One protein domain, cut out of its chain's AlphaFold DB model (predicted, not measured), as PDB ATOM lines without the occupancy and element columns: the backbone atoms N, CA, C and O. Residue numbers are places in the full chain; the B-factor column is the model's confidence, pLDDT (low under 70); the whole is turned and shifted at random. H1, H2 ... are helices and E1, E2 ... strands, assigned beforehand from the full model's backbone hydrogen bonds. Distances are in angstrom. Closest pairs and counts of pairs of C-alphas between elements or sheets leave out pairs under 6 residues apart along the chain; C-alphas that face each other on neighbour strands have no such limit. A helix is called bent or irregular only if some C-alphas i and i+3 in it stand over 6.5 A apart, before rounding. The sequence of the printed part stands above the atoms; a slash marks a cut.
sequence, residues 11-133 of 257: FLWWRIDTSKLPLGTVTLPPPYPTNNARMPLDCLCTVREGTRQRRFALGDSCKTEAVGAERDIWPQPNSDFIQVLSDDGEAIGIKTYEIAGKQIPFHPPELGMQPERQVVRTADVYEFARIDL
ATOM      1  N   PHE A  11     -11.899 -16.908 -36.220       98.31
ATOM      2  CA  PHE A  11     -10.998 -16.821 -37.374       98.31
ATOM      3  C   PHE A  11     -11.469 -15.838 -38.453       98.31
ATOM      4  O   PHE A  11     -12.658 -15.759 -38.762       98.31
ATOM      5  N   LEU A  12     -10.520 -15.170 -39.113       97.19
ATOM      6  CA  LEU A  12     -10.704 -14.669 -40.475       97.19
ATOM      7  C   LEU A  12     -10.489 -15.806 -41.465       97.19
ATOM      8  O   LEU A  12      -9.579 -16.620 -41.302       97.19
ATOM      9  N   TRP A  13     -11.275 -15.799 -42.534       96.50
ATOM     10  CA  TRP A  13     -11.108 -16.687 -43.675       96.50
ATOM     11  C   TRP A  13     -11.252 -15.916 -44.972       96.50
ATOM     12  O   TRP A  13     -12.168 -15.108 -45.118       96.50
ATOM     13  N   TRP A  14     -10.421 -16.240 -45.954       95.94
ATOM     14  CA  TRP A  14     -10.657 -15.817 -47.327       95.94
ATOM     15  C   TRP A  14     -10.133 -16.839 -48.323       95.94
ATOM     16  O   TRP A  14      -9.245 -17.648 -48.031       95.94
ATOM     17  N   ARG A  15     -10.705 -16.791 -49.521       95.75
ATOM     18  CA  ARG A  15     -10.309 -17.627 -50.641       95.75
ATOM     19  C   ARG A  15      -9.964 -16.772 -51.842       95.75
ATOM     20  O   ARG A  15     -10.776 -15.970 -52.296       95.75
ATOM     21  N   ILE A  16      -8.777 -17.002 -52.383       94.38
ATOM     22  CA  ILE A  16      -8.381 -16.511 -53.701       94.38
ATOM     23  C   ILE A  16      -8.600 -17.648 -54.699       94.38
ATOM     24  O   ILE A  16      -8.216 -18.788 -54.426       94.38
ATOM     25  N   ASP A  17      -9.207 -17.328 -55.841       94.62
ATOM     26  CA  ASP A  17      -9.358 -18.219 -56.992       94.62
ATOM     27  C   ASP A  17      -9.089 -17.426 -58.281       94.62
ATOM     28  O   ASP A  17      -9.951 -16.701 -58.784       94.62
ATOM     29  N   THR A  18      -7.872 -17.552 -58.808       91.31
ATOM     30  CA  THR A  18      -7.384 -16.797 -59.971       91.31
ATOM     31  C   THR A  18      -8.041 -17.233 -61.278       91.31
ATOM     32  O   THR A  18      -7.811 -16.614 -62.315       91.31
ATOM     33  N   SER A  19      -8.825 -18.318 -61.264       92.94
ATOM     34  CA  SER A  19      -9.637 -18.728 -62.412       92.94
ATOM     35  C   SER A  19     -10.979 -17.992 -62.476       92.94
ATOM     36  O   SER A  19     -11.615 -17.977 -63.529       92.94
ATOM     37  N   LYS A  20     -11.405 -17.376 -61.365       93.81
ATOM     38  CA  LYS A  20     -12.697 -16.685 -61.230       93.81
ATOM     39  C   LYS A  20     -12.554 -15.177 -61.113       93.81
ATOM     40  O   LYS A  20     -13.378 -14.451 -61.660       93.81
ATOM     41  N   LEU A  21     -11.539 -14.721 -60.385       92.81
ATOM     42  CA  LEU A  21     -11.302 -13.309 -60.109       92.81
ATOM     43  C   LEU A  21      -9.885 -12.907 -60.525       92.81
ATOM     44  O   LEU A  21      -8.968 -13.734 -60.476       92.81
ATOM     45  N   PRO A  22      -9.691 -11.645 -60.939       87.81
ATOM     46  CA  PRO A  22      -8.365 -11.136 -61.246       87.81
ATOM     47  C   PRO A  22      -7.481 -11.116 -59.994       87.81
ATOM     48  O   PRO A  22      -7.949 -11.007 -58.859       87.81
ATOM     49  N   LEU A  23      -6.167 -11.172 -60.210       85.62
ATOM     50  CA  LEU A  23      -5.206 -10.893 -59.152       85.62
ATOM     51  C   LEU A  23      -5.334  -9.429 -58.730       85.62
ATOM     52  O   LEU A  23      -5.242  -8.535 -59.565       85.62
ATOM     53  N   GLY A  24      -5.543  -9.198 -57.434       84.50
ATOM     54  CA  GLY A  24      -5.698  -7.844 -56.897       84.50
ATOM     55  C   GLY A  24      -4.882  -7.557 -55.644       84.50
ATOM     56  O   GLY A  24      -4.773  -6.404 -55.259       84.50
ATOM     57  N   THR A  25      -4.302  -8.566 -54.989       89.38
ATOM     58  CA  THR A  25      -3.679  -8.414 -53.654       89.38
ATOM     59  C   THR A  25      -2.297  -9.065 -53.531       89.38
ATOM     60  O   THR A  25      -1.639  -8.957 -52.490       89.38
ATOM     61  N   VAL A  26      -1.820  -9.727 -54.590       90.94
ATOM     62  CA  VAL A  26      -0.578 -10.514 -54.576       90.94
ATOM     63  C   VAL A  26       0.595  -9.756 -55.193       90.94
ATOM     64  O   VAL A  26       0.431  -8.882 -56.038       90.94
ATOM     65  N   THR A  27       1.800 -10.121 -54.764       90.50
ATOM     66  CA  THR A  27       3.077  -9.522 -55.220       90.50
ATOM     67  C   THR A  27       4.051 -10.567 -55.756       90.50
ATOM     68  O   THR A  27       5.129 -10.238 -56.235       90.50
ATOM     69  N   LEU A  28       3.642 -11.836 -55.728       89.12
ATOM     70  CA  LEU A  28       4.356 -12.974 -56.282       89.12
ATOM     71  C   LEU A  28       3.384 -13.817 -57.116       89.12
ATOM     72  O   LEU A  28       2.189 -13.837 -56.799       89.12
ATOM     73  N   PRO A  29       3.875 -14.526 -58.146       88.00
ATOM     74  CA  PRO A  29       3.071 -15.492 -58.881       88.00
ATOM     75  C   PRO A  29       2.604 -16.614 -57.947       88.00
ATOM     76  O   PRO A  29       3.448 -17.286 -57.347       88.00
ATOM     77  N   PRO A  30       1.288 -16.848 -57.810       85.81
ATOM     78  CA  PRO A  30       0.808 -17.979 -57.040       85.81
ATOM     79  C   PRO A  30       1.082 -19.279 -57.825       85.81
ATOM     80  O   PRO A  30       0.741 -19.360 -59.007       85.81
ATOM     81  N   PRO A  31       1.677 -20.315 -57.209       84.62
ATOM     82  CA  PRO A  31       1.948 -21.592 -57.877       84.62
ATOM     83  C   PRO A  31       0.675 -22.413 -58.122       84.62
ATOM     84  O   PRO A  31       0.672 -23.329 -58.941       84.62
ATOM     85  N   TYR A  32      -0.415 -22.075 -57.428       89.25
ATOM     86  CA  TYR A  32      -1.725 -22.691 -57.577       89.25
ATOM     87  C   TYR A  32      -2.777 -21.622 -57.876       89.25
ATOM     88  O   TYR A  32      -2.700 -20.524 -57.327       89.25
ATOM     89  N   PRO A  33      -3.813 -21.944 -58.669       89.69
ATOM     90  CA  PRO A  33      -4.890 -21.000 -58.950       89.69
ATOM     91  C   PRO A  33      -5.740 -20.689 -57.714       89.69
ATOM     92  O   PRO A  33      -6.498 -19.728 -57.719       89.69
ATOM     93  N   THR A  34      -5.647 -21.494 -56.652       93.50
ATOM     94  CA  THR A  34      -6.496 -21.362 -55.467       93.50
ATOM     95  C   THR A  34      -5.682 -21.338 -54.185       93.50
ATOM     96  O   THR A  34      -4.823 -22.199 -53.993       93.50
ATOM     97  N   ASN A  35      -6.039 -20.444 -53.265       93.44
ATOM     98  CA  ASN A  35      -5.507 -20.413 -51.906       93.44
ATOM     99  C   ASN A  35      -6.649 -20.184 -50.907       93.44
ATOM    100  O   ASN A  35      -7.430 -19.252 -51.085       93.44
ATOM    101  N   ASN A  36      -6.732 -21.011 -49.862       95.19
ATOM    102  CA  ASN A  36      -7.654 -20.802 -48.744       95.19
ATOM    103  C   ASN A  36      -6.827 -20.415 -47.527       95.19
ATOM    104  O   ASN A  36      -6.133 -21.256 -46.957       95.19
ATOM    105  N   ALA A  37      -6.911 -19.153 -47.139       94.94
ATOM    106  CA  ALA A  37      -6.181 -18.632 -46.003       94.94
ATOM    107  C   ALA A  37      -7.108 -18.488 -44.797       94.94
ATOM    108  O   ALA A  37      -8.297 -18.172 -44.923       94.94
ATOM    109  N   ARG A  38      -6.535 -18.732 -43.619       96.06
ATOM    110  CA  ARG A  38      -7.197 -18.605 -42.326       96.06
ATOM    111  C   ARG A  38      -6.239 -17.973 -41.329       96.06
ATOM    112  O   ARG A  38      -5.104 -18.426 -41.223       96.06
ATOM    113  N   MET A  39      -6.730 -17.014 -40.553       96.19
ATOM    114  CA  MET A  39      -5.987 -16.400 -39.449       96.19
ATOM    115  C   MET A  39      -6.839 -16.401 -38.180       96.19
ATOM    116  O   MET A  39      -8.043 -16.172 -38.287       96.19
ATOM    117  N   PRO A  40      -6.265 -16.638 -36.991       97.81
ATOM    118  CA  PRO A  40      -6.922 -16.298 -35.730       97.81
ATOM    119  C   PRO A  40      -7.287 -14.810 -35.674       97.81
ATOM    120  O   PRO A  40      -6.679 -13.997 -36.372       97.81
ATOM    121  N   LEU A  41      -8.284 -14.463 -34.859       97.88
ATOM    122  CA  LEU A  41      -8.616 -13.066 -34.577       97.88
ATOM    123  C   LEU A  41      -7.800 -12.530 -33.401       97.88
ATOM    124  O   LEU A  41      -7.680 -13.197 -32.379       97.88
ATOM    125  N   ASP A  42      -7.343 -11.289 -33.531       97.81
ATOM    126  CA  ASP A  42      -6.661 -10.536 -32.475       97.81
ATOM    127  C   ASP A  42      -7.531  -9.407 -31.904       97.81
ATOM    128  O   ASP A  42      -7.305  -8.942 -30.791       97.81
ATOM    129  N   CYS A  43      -8.549  -8.952 -32.638       98.56
ATOM    130  CA  CYS A  43      -9.480  -7.932 -32.163       98.56
ATOM    131  C   CYS A  43     -10.772  -7.963 -32.984       98.56
ATOM    132  O   CYS A  43     -10.737  -8.118 -34.205       98.56
ATOM    133  N   LEU A  44     -11.912  -7.727 -32.336       98.75
ATOM    134  CA  LEU A  44     -13.146  -7.304 -32.994       98.75
ATOM    135  C   LEU A  44     -13.476  -5.878 -32.552       98.75
ATOM    136  O   LEU A  44     -13.734  -5.635 -31.378       98.75
ATOM    137  N   CYS A  45     -13.483  -4.938 -33.492       98.81
ATOM    138  CA  CYS A  45     -13.902  -3.561 -33.267       98.81
ATOM    139  C   CYS A  45     -15.305  -3.352 -33.834       98.81
ATOM    140  O   CYS A  45     -15.512  -3.429 -35.041       98.81
ATOM    141  N   THR A  46     -16.270  -3.060 -32.972       98.81
ATOM    142  CA  THR A  46     -17.618  -2.642 -33.355       98.81
ATOM    143  C   THR A  46     -17.727  -1.130 -33.220       98.81
ATOM    144  O   THR A  46     -17.457  -0.588 -32.153       98.81
ATOM    145  N   VAL A  47     -18.158  -0.459 -34.286       98.69
ATOM    146  CA  VAL A  47     -18.383   0.990 -34.318       98.69
ATOM    147  C   VAL A  47     -19.858   1.256 -34.575       98.69
ATOM    148  O   VAL A  47     -20.433   0.685 -35.507       98.69
ATOM    149  N   ARG A  48     -20.477   2.120 -33.768       98.56
ATOM    150  CA  ARG A  48     -21.865   2.564 -33.943       98.56
ATOM    151  C   ARG A  48     -21.953   4.070 -34.148       98.56
ATOM    152  O   ARG A  48     -21.232   4.833 -33.517       98.56
ATOM    153  N   GLU A  49     -22.874   4.471 -35.019       97.44
ATOM    154  CA  GLU A  49     -23.269   5.862 -35.250       97.44
ATOM    155  C   GLU A  49     -24.803   5.928 -35.329       97.44
ATOM    156  O   GLU A  49     -25.417   5.671 -36.374       97.44
ATOM    157  N   GLY A  50     -25.442   6.207 -34.190       94.94
ATOM    158  CA  GLY A  50     -26.893   6.097 -34.044       94.94
ATOM    159  C   GLY A  50     -27.369   4.657 -34.262       94.94
ATOM    160  O   GLY A  50     -26.999   3.752 -33.523       94.94
ATOM    161  N   THR A  51     -28.193   4.427 -35.286       95.31
ATOM    162  CA  THR A  51     -28.703   3.084 -35.629       95.31
ATOM    163  C   THR A  51     -27.781   2.290 -36.554       95.31
ATOM    164  O   THR A  51     -28.027   1.106 -36.793       95.31
ATOM    165  N   ARG A  52     -26.738   2.922 -37.107       96.94
ATOM    166  CA  ARG A  52     -25.777   2.261 -37.995       96.94
ATOM    167  C   ARG A  52     -24.697   1.572 -37.173       96.94
ATOM    168  O   ARG A  52     -24.248   2.105 -36.162       96.94
ATOM    169  N   GLN A  53     -24.256   0.407 -37.638       97.88
ATOM    170  CA  GLN A  53     -23.181  -0.369 -37.025       97.88
ATOM    171  C   GLN A  53     -22.281  -0.953 -38.114       97.88
ATOM    172  O   GLN A  53     -22.787  -1.412 -39.135       97.88
ATOM    173  N   ARG A  54     -20.971  -0.961 -37.866       98.00
ATOM    174  CA  ARG A  54     -19.973  -1.702 -38.648       98.00
ATOM    175  C   ARG A  54     -19.076  -2.488 -37.712       98.00
ATOM    176  O   ARG A  54     -18.813  -2.040 -36.591       98.00
ATOM    177  N   ARG A  55     -18.607  -3.649 -38.158       98.56
ATOM    178  CA  ARG A  55     -17.629  -4.454 -37.421       98.56
ATOM    179  C   ARG A  55     -16.381  -4.644 -38.252       98.56
ATOM    180  O   ARG A  55     -16.473  -4.932 -39.438       98.56
ATOM    181  N   PHE A  56     -15.234  -4.540 -37.600       98.75
ATOM    182  CA  PHE A  56     -13.917  -4.732 -38.184       98.75
ATOM    183  C   PHE A  56     -13.187  -5.794 -37.371       98.75
ATOM    184  O   PHE A  56     -12.949  -5.612 -36.178       98.75
ATOM    185  N   ALA A  57     -12.864  -6.916 -38.001       98.69
ATOM    186  CA  ALA A  57     -12.137  -8.009 -37.378       98.69
ATOM    187  C   ALA A  57     -10.679  -7.979 -37.836       98.69
ATOM    188  O   ALA A  57     -10.394  -8.053 -39.031       98.69
ATOM    189  N   LEU A  58      -9.776  -7.857 -36.870       98.75
ATOM    190  CA  LEU A  58      -8.332  -7.886 -37.045       98.75
ATOM    191  C   LEU A  58      -7.849  -9.333 -36.957       98.75
ATOM    192  O   LEU A  58      -8.099 -10.002 -35.953       98.75
ATOM    193  N   GLY A  59      -7.172  -9.803 -37.998       98.06
ATOM    194  CA  GLY A  59      -6.445 -11.066 -37.958       98.06
ATOM    195  C   GLY A  59      -5.116 -10.926 -37.222       98.06
ATOM    196  O   GLY A  59      -4.588  -9.823 -37.085       98.06
ATOM    197  N   ASP A  60      -4.570 -12.060 -36.796       95.81
ATOM    198  CA  ASP A  60      -3.200 -12.158 -36.284       95.81
ATOM    199  C   ASP A  60      -2.167 -11.668 -37.325       95.81
ATOM    200  O   ASP A  60      -2.463 -11.517 -38.513       95.81
ATOM    201  N   SER A  61      -0.934 -11.414 -36.900       92.25
ATOM    202  CA  SER A  61       0.159 -11.049 -37.798       92.25
ATOM    203  C   SER A  61       0.804 -12.273 -38.438       92.25
ATOM    204  O   SER A  61       1.150 -13.245 -37.770       92.25
ATOM    205  N   CYS A  62       1.047 -12.207 -39.746       94.38
ATOM    206  CA  CYS A  62       1.910 -13.154 -40.446       94.38
ATOM    207  C   CYS A  62       2.986 -12.431 -41.271       94.38
ATOM    208  O   CYS A  62       3.144 -11.209 -41.200       94.38
ATOM    209  N   LYS A  63       3.774 -13.200 -42.026       95.06
ATOM    210  CA  LYS A  63       4.788 -12.699 -42.961       95.06
ATOM    211  C   LYS A  63       4.343 -13.014 -44.375       95.06
ATOM    212  O   LYS A  63       3.739 -14.060 -44.583       95.06
ATOM    213  N   THR A  64       4.667 -12.151 -45.331       93.12
ATOM    214  CA  THR A  64       4.422 -12.468 -46.737       93.12
ATOM    215  C   THR A  64       5.317 -13.609 -47.190       93.12
ATOM    216  O   THR A  64       6.521 -13.629 -46.943       93.12
ATOM    217  N   GLU A  65       4.718 -14.567 -47.875       92.31
ATOM    218  CA  GLU A  65       5.372 -15.784 -48.313       92.31
ATOM    219  C   GLU A  65       5.006 -16.120 -49.764       92.31
ATOM    220  O   GLU A  65       3.952 -15.740 -50.284       92.31
ATOM    221  N   ALA A  66       5.878 -16.863 -50.440       90.94
ATOM    222  CA  ALA A  66       5.551 -17.524 -51.693       90.94
ATOM    223  C   ALA A  66       4.626 -18.716 -51.390       90.94
ATOM    224  O   ALA A  66       5.082 -19.844 -51.199       90.94
ATOM    225  N   VAL A  67       3.322 -18.444 -51.285       88.62
ATOM    226  CA  VAL A  67       2.297 -19.422 -50.886       88.62
ATOM    227  C   VAL A  67       2.418 -20.700 -51.712       88.62
ATOM    228  O   VAL A  67       2.226 -20.665 -52.920       88.62
ATOM    229  N   GLY A  68       2.691 -21.836 -51.068       86.75
ATOM    230  CA  GLY A  68       2.791 -23.137 -51.740       86.75
ATOM    231  C   GLY A  68       4.127 -23.419 -52.438       86.75
ATOM    232  O   GLY A  68       4.201 -24.364 -53.219       86.75
ATOM    233  N   ALA A  69       5.174 -22.627 -52.185       89.44
ATOM    234  CA  ALA A  69       6.516 -22.918 -52.684       89.44
ATOM    235  C   ALA A  69       7.113 -24.189 -52.045       89.44
ATOM    236  O   ALA A  69       6.913 -24.461 -50.863       89.44
ATOM    237  N   GLU A  70       7.898 -24.942 -52.823       90.06
ATOM    238  CA  GLU A  70       8.608 -26.148 -52.356       90.06
ATOM    239  C   GLU A  70       9.791 -25.808 -51.427       90.06
ATOM    240  O   GLU A  70      10.100 -26.549 -50.496       90.06
ATOM    241  N   ARG A  71      10.456 -24.674 -51.679       92.75
ATOM    242  CA  ARG A  71      11.592 -24.136 -50.915       92.75
ATOM    243  C   ARG A  71      11.709 -22.626 -51.134       92.75
ATOM    244  O   ARG A  71      11.040 -22.088 -52.012       92.75
ATOM    245  N   ASP A  72      12.564 -21.966 -50.351       92.31
ATOM    246  CA  ASP A  72      12.876 -20.531 -50.478       92.31
ATOM    247  C   ASP A  72      11.631 -19.624 -50.363       92.31
ATOM    248  O   ASP A  72      11.438 -18.676 -51.120       92.31
ATOM    249  N   ILE A  73      10.768 -19.935 -49.389       93.25
ATOM    250  CA  ILE A  73       9.413 -19.375 -49.252       93.25
ATOM    251  C   ILE A  73       9.371 -17.867 -48.928       93.25
ATOM    252  O   ILE A  73       8.337 -17.228 -49.107       93.25
ATOM    253  N   TRP A  74      10.469 -17.280 -48.445       94.94
ATOM    254  CA  TRP A  74      10.503 -15.899 -47.955       94.94
ATOM    255  C   TRP A  74      11.032 -14.934 -49.027       94.94
ATOM    256  O   TRP A  74      12.249 -14.883 -49.236       94.94
ATOM    257  N   PRO A  75      10.168 -14.134 -49.687       92.00
ATOM    258  CA  PRO A  75      10.621 -13.140 -50.655       92.00
ATOM    259  C   PRO A  75      11.489 -12.063 -50.008       92.00
ATOM    260  O   PRO A  75      11.372 -11.785 -48.813       92.00
ATOM    261  N   GLN A  76      12.330 -11.432 -50.830       92.50
ATOM    262  CA  GLN A  76      13.130 -10.268 -50.459       92.50
ATOM    263  C   GLN A  76      12.803  -9.093 -51.399       92.50
ATOM    264  O   GLN A  76      12.943  -9.248 -52.614       92.50
ATOM    265  N   PRO A  77      12.388  -7.924 -50.873       93.00
ATOM    266  CA  PRO A  77      12.112  -7.658 -49.458       93.00
ATOM    267  C   PRO A  77      10.890  -8.445 -48.949       93.00
ATOM    268  O   PRO A  77       9.949  -8.695 -49.700       93.00
ATOM    269  N   ASN A  78      10.911  -8.817 -47.668       94.56
ATOM    270  CA  ASN A  78       9.760  -9.404 -46.982       94.56
ATOM    271  C   ASN A  78       8.924  -8.310 -46.303       94.56
ATOM    272  O   ASN A  78       9.430  -7.213 -46.059       94.56
ATOM    273  N   SER A  79       7.674  -8.614 -45.959       95.38
ATOM    274  CA  SER A  79       6.844  -7.728 -45.147       95.38
ATOM    275  C   SER A  79       6.083  -8.479 -44.073       95.38
ATOM    276  O   SER A  79       5.549  -9.562 -44.328       95.38
ATOM    277  N   ASP A  80       5.877  -7.827 -42.934       95.94
ATOM    278  CA  ASP A  80       4.767  -8.192 -42.059       95.94
ATOM    279  C   ASP A  80       3.459  -7.978 -42.816       95.94
ATOM    280  O   ASP A  80       3.343  -7.024 -43.588       95.94
ATOM    281  N   PHE A  81       2.480  -8.845 -42.594       96.12
ATOM    282  CA  PHE A  81       1.142  -8.723 -43.148       96.12
ATOM    283  C   PHE A  81       0.105  -8.939 -42.055       96.12
ATOM    284  O   PHE A  81       0.180  -9.893 -41.279       96.12
ATOM    285  N   ILE A  82      -0.865  -8.035 -42.001       97.00
ATOM    286  CA  ILE A  82      -2.030  -8.129 -41.133       97.00
ATOM    287  C   ILE A  82      -3.256  -7.784 -41.972       97.00
ATOM    288  O   ILE A  82      -3.253  -6.795 -42.710       97.00
ATOM    289  N   GLN A  83      -4.307  -8.589 -41.851       97.06
ATOM    290  CA  GLN A  83      -5.566  -8.378 -42.552       97.06
ATOM    291  C   GLN A  83      -6.630  -7.871 -41.581       97.06
ATOM    292  O   GLN A  83      -6.795  -8.409 -40.488       97.06
ATOM    293  N   VAL A  84      -7.403  -6.879 -42.015       98.50
ATOM    294  CA  VAL A  84      -8.674  -6.515 -41.379       98.50
ATOM    295  C   VAL A  84      -9.795  -6.766 -42.377       98.50
ATOM    296  O   VAL A  84      -9.675  -6.373 -43.540       98.50
ATOM    297  N   LEU A  85     -10.867  -7.424 -41.936       98.44
ATOM    298  CA  LEU A  85     -12.110  -7.562 -42.699       98.44
ATOM    299  C   LEU A  85     -13.220  -6.769 -42.022       98.44
ATOM    300  O   LEU A  85     -13.327  -6.794 -40.794       98.44
ATOM    301  N   SER A  86     -14.065  -6.115 -42.812       98.19
ATOM    302  CA  SER A  86     -15.343  -5.606 -42.330       98.19
ATOM    303  C   SER A  86     -16.478  -6.600 -42.583       98.19
ATOM    304  O   SER A  86     -16.422  -7.421 -43.503       98.19
ATOM    305  N   ASP A  87     -17.539  -6.514 -41.782       94.69
ATOM    306  CA  ASP A  87     -18.761  -7.306 -41.978       94.69
ATOM    307  C   ASP A  87     -19.618  -6.843 -43.171       94.69
ATOM    308  O   ASP A  87     -20.531  -7.556 -43.587       94.69
ATOM    309  N   ASP A  88     -19.288  -5.696 -43.768       95.69
ATOM    310  CA  ASP A  88     -19.969  -5.113 -44.928       95.69
ATOM    311  C   ASP A  88     -19.175  -5.208 -46.245       95.69
ATOM    312  O   ASP A  88     -19.501  -4.536 -47.229       95.69
ATOM    313  N   GLY A  89     -18.173  -6.090 -46.303       96.62
ATOM    314  CA  GLY A  89     -17.522  -6.500 -47.552       96.62
ATOM    315  C   GLY A  89     -16.341  -5.634 -47.986       96.62
ATOM    316  O   GLY A  89     -16.079  -5.509 -49.186       96.62
ATOM    317  N   GLU A  90     -15.625  -5.050 -47.031       98.12
ATOM    318  CA  GLU A  90     -14.352  -4.363 -47.236       98.12
ATOM    319  C   GLU A  90     -13.219  -5.097 -46.534       98.12
ATOM    320  O   GLU A  90     -13.403  -5.866 -45.589       98.12
ATOM    321  N   ALA A  91     -12.017  -4.855 -47.027       97.75
ATOM    322  CA  ALA A  91     -10.800  -5.415 -46.490       97.75
ATOM    323  C   ALA A  91      -9.696  -4.365 -46.551       97.75
ATOM    324  O   ALA A  91      -9.598  -3.628 -47.531       97.75
ATOM    325  N   ILE A  92      -8.838  -4.333 -45.532       98.06
ATOM    326  CA  ILE A  92      -7.554  -3.637 -45.598       98.06
ATOM    327  C   ILE A  92      -6.422  -4.605 -45.269       98.06
ATOM    328  O   ILE A  92      -6.374  -5.187 -44.186       98.06
ATOM    329  N   GLY A  93      -5.517  -4.778 -46.230       97.25
ATOM    330  CA  GLY A  93      -4.234  -5.433 -46.016       97.25
ATOM    331  C   GLY A  93      -3.201  -4.403 -45.572       97.25
ATOM    332  O   GLY A  93      -2.952  -3.435 -46.293       97.25
ATOM    333  N   ILE A  94      -2.610  -4.602 -44.395       97.44
ATOM    334  CA  ILE A  94      -1.542  -3.762 -43.848       97.44
ATOM    335  C   ILE A  94      -0.225  -4.520 -43.998       97.44
ATOM    336  O   ILE A  94       0.005  -5.519 -43.317       97.44
ATOM    337  N   LYS A  95       0.640  -4.038 -44.889       96.19
ATOM    338  CA  LYS A  95       1.993  -4.534 -45.123       96.19
ATOM    339  C   LYS A  95       3.028  -3.575 -44.572       96.19
ATOM    340  O   LYS A  95       2.930  -2.373 -44.773       96.19
ATOM    341  N   THR A  96       4.028  -4.120 -43.892       96.12
ATOM    342  CA  THR A  96       5.119  -3.334 -43.306       96.12
ATOM    343  C   THR A  96       6.452  -3.871 -43.764       96.12
ATOM    344  O   THR A  96       6.718  -5.056 -43.586       96.12
ATOM    345  N   TYR A  97       7.285  -2.991 -44.303       96.00
ATOM    346  CA  TYR A  97       8.638  -3.309 -44.740       96.00
ATOM    347  C   TYR A  97       9.689  -2.678 -43.819       96.00
ATOM    348  O   TYR A  97       9.370  -2.146 -42.756       96.00
ATOM    349  N   GLU A  98      10.957  -2.718 -44.233       94.94
ATOM    350  CA  GLU A  98      12.076  -2.176 -43.461       94.94
ATOM    351  C   GLU A  98      12.069  -0.642 -43.328       94.94
ATOM    352  O   GLU A  98      12.724  -0.102 -42.440       94.94
ATOM    353  N   ILE A  99      11.322   0.055 -44.192       96.00
ATOM    354  CA  ILE A  99      11.054   1.496 -44.123       96.00
ATOM    355  C   ILE A  99       9.569   1.743 -44.385       96.00
ATOM    356  O   ILE A  99       8.947   1.024 -45.167       96.00
ATOM    357  N   ALA A 100       9.018   2.767 -43.744       97.12
ATOM    358  CA  ALA A 100       7.645   3.201 -43.946       97.12
ATOM    359  C   ALA A 100       7.471   3.863 -45.321       97.12
ATOM    360  O   ALA A 100       8.371   4.533 -45.831       97.12
ATOM    361  N   GLY A 101       6.288   3.704 -45.904       94.44
ATOM    362  CA  GLY A 101       5.948   4.184 -47.239       94.44
ATOM    363  C   GLY A 101       6.500   3.315 -48.369       94.44
ATOM    364  O   GLY A 101       6.371   3.699 -49.535       94.44
ATOM    365  N   LYS A 102       7.113   2.158 -48.075       94.94
ATOM    366  CA  LYS A 102       7.686   1.309 -49.120       94.94
ATOM    367  C   LYS A 102       6.584   0.641 -49.928       94.94
ATOM    368  O   LYS A 102       5.691  -0.005 -49.393       94.94
ATOM    369  N   GLN A 103       6.700   0.730 -51.244       95.00
ATOM    370  CA  GLN A 103       5.818   0.035 -52.169       95.00
ATOM    371  C   GLN A 103       6.606  -1.006 -52.954       95.00
ATOM    372  O   GLN A 103       7.780  -0.803 -53.274       95.00
ATOM    373  N   ILE A 104       5.943  -2.105 -53.296       94.69
ATOM    374  CA  ILE A 104       6.480  -3.126 -54.200       94.69
ATOM    375  C   ILE A 104       5.503  -3.335 -55.359       94.69
ATOM    376  O   ILE A 104       4.305  -3.115 -55.172       94.69
ATOM    377  N   PRO A 105       5.971  -3.712 -56.559       95.56
ATOM    378  CA  PRO A 105       5.073  -3.962 -57.677       95.56
ATOM    379  C   PRO A 105       4.105  -5.100 -57.350       95.56
ATOM    380  O   PRO A 105       4.466  -6.079 -56.692       95.56
ATOM    381  N   PHE A 106       2.873  -4.978 -57.830       95.19
ATOM    382  CA  PHE A 106       1.935  -6.092 -57.849       95.19
ATOM    383  C   PHE A 106       2.457  -7.242 -58.715       95.19
ATOM    384  O   PHE A 106       3.353  -7.079 -59.546       95.19
ATOM    385  N   HIS A 107       1.849  -8.416 -58.551       92.12
ATOM    386  CA  HIS A 107       1.917  -9.457 -59.562       92.12
ATOM    387  C   HIS A 107       0.556  -9.591 -60.277       92.12
ATOM    388  O   HIS A 107      -0.434  -9.913 -59.615       92.12
ATOM    389  N   PRO A 108       0.497  -9.392 -61.609       93.00
ATOM    390  CA  PRO A 108       1.606  -9.002 -62.482       93.00
ATOM    391  C   PRO A 108       1.927  -7.479 -62.377       93.00
ATOM    392  O   PRO A 108       1.066  -6.711 -61.932       93.00
ATOM    393  N   PRO A 109       3.152  -7.020 -62.722       94.06
ATOM    394  CA  PRO A 109       3.605  -5.640 -62.458       94.06
ATOM    395  C   PRO A 109       2.823  -4.532 -63.173       94.06
ATOM    396  O   PRO A 109       2.884  -3.373 -62.766       94.06
ATOM    397  N   GLU A 110       2.074  -4.859 -64.224       94.38
ATOM    398  CA  GLU A 110       1.249  -3.918 -64.988       94.38
ATOM    399  C   GLU A 110       0.095  -3.338 -64.155       94.38
ATOM    400  O   GLU A 110      -0.454  -2.296 -64.509       94.38
ATOM    401  N   LEU A 111      -0.243  -3.974 -63.027       92.94
ATOM    402  CA  LEU A 111      -1.197  -3.453 -62.043       92.94
ATOM    403  C   LEU A 111      -0.621  -2.297 -61.200       92.94
ATOM    404  O   LEU A 111      -1.345  -1.682 -60.418       92.94
ATOM    405  N   GLY A 112       0.667  -1.983 -61.357       95.38
ATOM    406  CA  GLY A 112       1.339  -0.878 -60.682       95.38
ATOM    407  C   GLY A 112       1.949  -1.268 -59.336       95.38
ATOM    408  O   GLY A 112       2.399  -2.395 -59.132       95.38
ATOM    409  N   MET A 113       1.995  -0.302 -58.419       96.00
ATOM    410  CA  MET A 113       2.639  -0.443 -57.112       96.00
ATOM    411  C   MET A 113       1.609  -0.748 -56.023       96.00
ATOM    412  O   MET A 113       0.618  -0.029 -55.882       96.00
ATOM    413  N   GLN A 114       1.858  -1.785 -55.225       95.50
ATOM    414  CA  GLN A 114       1.039  -2.109 -54.067       95.50
ATOM    415  C   GLN A 114       1.350  -1.143 -52.915       95.50
ATOM    416  O   GLN A 114       2.507  -1.059 -52.487       95.50
ATOM    417  N   PRO A 115       0.341  -0.436 -52.374       94.62
ATOM    418  CA  PRO A 115       0.522   0.368 -51.176       94.62
ATOM    419  C   PRO A 115       0.675  -0.525 -49.935       94.62
ATOM    420  O   PRO A 115       0.118  -1.619 -49.868       94.62
ATOM    421  N   GLU A 116       1.352  -0.021 -48.903       94.94
ATOM    422  CA  GLU A 116       1.422  -0.669 -47.580       94.94
ATOM    423  C   GLU A 116       0.049  -0.853 -46.938       94.94
ATOM    424  O   GLU A 116      -0.156  -1.740 -46.122       94.94
ATOM    425  N   ARG A 117      -0.907   0.002 -47.293       96.31
ATOM    426  CA  ARG A 117      -2.280  -0.039 -46.803       96.31
ATOM    427  C   ARG A 117      -3.191  -0.184 -48.004       96.31
ATOM    428  O   ARG A 117      -3.501   0.798 -48.674       96.31
ATOM    429  N   GLN A 118      -3.571  -1.418 -48.306       96.56
ATOM    430  CA  GLN A 118      -4.385  -1.725 -49.471       96.56
ATOM    431  C   GLN A 118      -5.832  -1.969 -49.056       96.56
ATOM    432  O   GLN A 118      -6.141  -3.027 -48.513       96.56
ATOM    433  N   VAL A 119      -6.708  -1.004 -49.341       97.25
ATOM    434  CA  VAL A 119      -8.159  -1.143 -49.159       97.25
ATOM    435  C   VAL A 119      -8.781  -1.716 -50.430       97.25
ATOM    436  O   VAL A 119      -8.465  -1.265 -51.530       97.25
ATOM    437  N   VAL A 120      -9.663  -2.703 -50.281       96.81
ATOM    438  CA  VAL A 120     -10.376  -3.362 -51.384       96.81
ATOM    439  C   VAL A 120     -11.804  -3.709 -50.977       96.81
ATOM    440  O   VAL A 120     -12.096  -3.923 -49.797       96.81
ATOM    441  N   ARG A 121     -12.691  -3.844 -51.964       97.19
ATOM    442  CA  ARG A 121     -13.947  -4.578 -51.788       97.19
ATOM    443  C   ARG A 121     -13.639  -6.069 -51.847       97.19
ATOM    444  O   ARG A 121     -12.967  -6.529 -52.767       97.19
ATOM    445  N   THR A 122     -14.124  -6.838 -50.878       96.31
ATOM    446  CA  THR A 122     -13.788  -8.268 -50.787       96.31
ATOM    447  C   THR A 122     -14.263  -9.049 -52.009       96.31
ATOM    448  O   THR A 122     -13.527  -9.899 -52.495       96.31
ATOM    449  N   ALA A 123     -15.440  -8.716 -52.543       95.75
ATOM    450  CA  ALA A 123     -16.018  -9.358 -53.725       95.75
ATOM    451  C   ALA A 123     -15.206  -9.148 -55.019       95.75
ATOM    452  O   ALA A 123     -15.362  -9.925 -55.958       95.75
ATOM    453  N   ASP A 124     -14.337  -8.134 -55.065       95.38
ATOM    454  CA  ASP A 124     -13.529  -7.839 -56.255       95.38
ATOM    455  C   ASP A 124     -12.257  -8.699 -56.316       95.38
ATOM    456  O   ASP A 124     -11.695  -8.898 -57.393       95.38
ATOM    457  N   VAL A 125     -11.786  -9.206 -55.168       93.88
ATOM    458  CA  VAL A 125     -10.468  -9.863 -55.048       93.88
ATOM    459  C   VAL A 125     -10.499 -11.244 -54.390       93.88
ATOM    460  O   VAL A 125      -9.529 -11.996 -54.505       93.88
ATOM    461  N   TYR A 126     -11.585 -11.598 -53.702       95.19
ATOM    462  CA  TYR A 126     -11.759 -12.889 -53.042       95.19
ATOM    463  C   TYR A 126     -13.024 -13.575 -53.546       95.19
ATOM    464  O   TYR A 126     -14.082 -12.955 -53.627       95.19
ATOM    465  N   GLU A 127     -12.942 -14.882 -53.812       95.62
ATOM    466  CA  GLU A 127     -14.137 -15.682 -54.111       95.62
ATOM    467  C   GLU A 127     -15.108 -15.631 -52.925       95.62
ATOM    468  O   GLU A 127     -16.321 -15.525 -53.096       95.62
ATOM    469  N   PHE A 128     -14.557 -15.663 -51.712       94.94
ATOM    470  CA  PHE A 128     -15.256 -15.269 -50.500       94.94
ATOM    471  C   PHE A 128     -14.262 -14.775 -49.449       94.94
ATOM    472  O   PHE A 128     -13.106 -15.205 -49.410       94.94
ATOM    473  N   ALA A 129     -14.747 -13.929 -48.547       97.06
ATOM    474  CA  ALA A 129     -14.082 -13.567 -47.305       97.06
ATOM    475  C   ALA A 129     -15.131 -13.547 -46.188       97.06
ATOM    476  O   ALA A 129     -16.264 -13.124 -46.419       97.06
ATOM    477  N   ARG A 130     -14.788 -14.050 -45.001       96.81
ATOM    478  CA  ARG A 130     -15.718 -14.153 -43.871       96.81
ATOM    479  C   ARG A 130     -15.011 -14.051 -42.527       96.81
ATOM    480  O   ARG A 130     -13.824 -14.357 -42.404       96.81
ATOM    481  N   ILE A 131     -15.789 -13.646 -41.533       98.31
ATOM    482  CA  ILE A 131     -15.404 -13.559 -40.128       98.31
ATOM    483  C   ILE A 131     -16.195 -14.645 -39.396       98.31
ATOM    484  O   ILE A 131     -17.420 -14.571 -39.320       98.31
ATOM    485  N   ASP A 132     -15.500 -15.647 -38.871       97.94
ATOM    486  CA  ASP A 132     -16.095 -16.733 -38.097       97.94
ATOM    487  C   ASP A 132     -15.862 -16.458 -36.604       97.94
ATOM    488  O   ASP A 132     -14.736 -16.563 -36.118       97.94
ATOM    489  N   LEU A 133     -16.924 -16.099 -35.877       98.19
ATOM    490  CA  LEU A 133     -16.880 -15.832 -34.436       98.19
ATOM    491  C   LEU A 133     -17.438 -17.014 -33.647       98.19
ATOM    492  O   LEU A 133     -18.552 -17.473 -33.904       98.19
TER     493      LEU A 133
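This is residues 11 to 133 of the 257 residues of an uncharacterized protein of Gemmatimonadetes bacterium (UniProt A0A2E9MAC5). One seven-strand sheet curls like part of a barrel and folds back on itself, with E3 to E6 facing E1 and E7 and the bent strand E2 as the hinge; the short helix H1 sits between edge strands E6 and E7, which stay apart. The tip of the E2 and E3 hairpin makes one end of the long axis, and the loop round Arg 71 the other. The printed part has 123 residues, in the order E1 E2 E3 E4 E5 E6 H1 E7; the sheet order is E6 E5 E4 E3 E2 E1 E7, antiparallel throughout. It is mostly strand, with under half of its residues in named elements, and compact, with a radius of gyration of the C-alphas of 14.8 A and spans of 48 by 34 by 27 A.

E1, residues 11 to 17, begins at C-alpha (-10.998, -16.821, -37.374). E2, residues 34 to 49, is 37.8 A long and bends by 79 degrees at residue 42. E3 is residues 52 to 59, 23.5 A; E4 80 to 86; E5 90 to 96; E6 117 to 121; H1 122 to 125. E7, residues 128 to 132, ends at C-alpha (-16.095, -16.733, -38.097).

E1 to E6 form a meander, each strand the antiparallel neighbour of the one before. E2 pairs with E1 over residues 34 to 40, with N 12 and O 39 2.8 A apart, and with E3 over 41 to 49, with N 47 and O 54 2.9 A apart. Across the fold, the closest C-alphas of E4 and E7, Leu 85 and Ile 131, are 7.3 A apart. H1 is on the sheet at a height of 5.7 A, over none of its strands; it is too short for an O i to N i+4 pair, and its one O i to N i+3 pair is within hydrogen-bond range.

The C-alphas of Gly 50 and Arg 71, the two farthest apart, are 51.8 A apart. The links E1 to E2, E3 to E4 and E5 to E6 are long. The printed part has no cut, and no printed residue is under 70 in pLDDT.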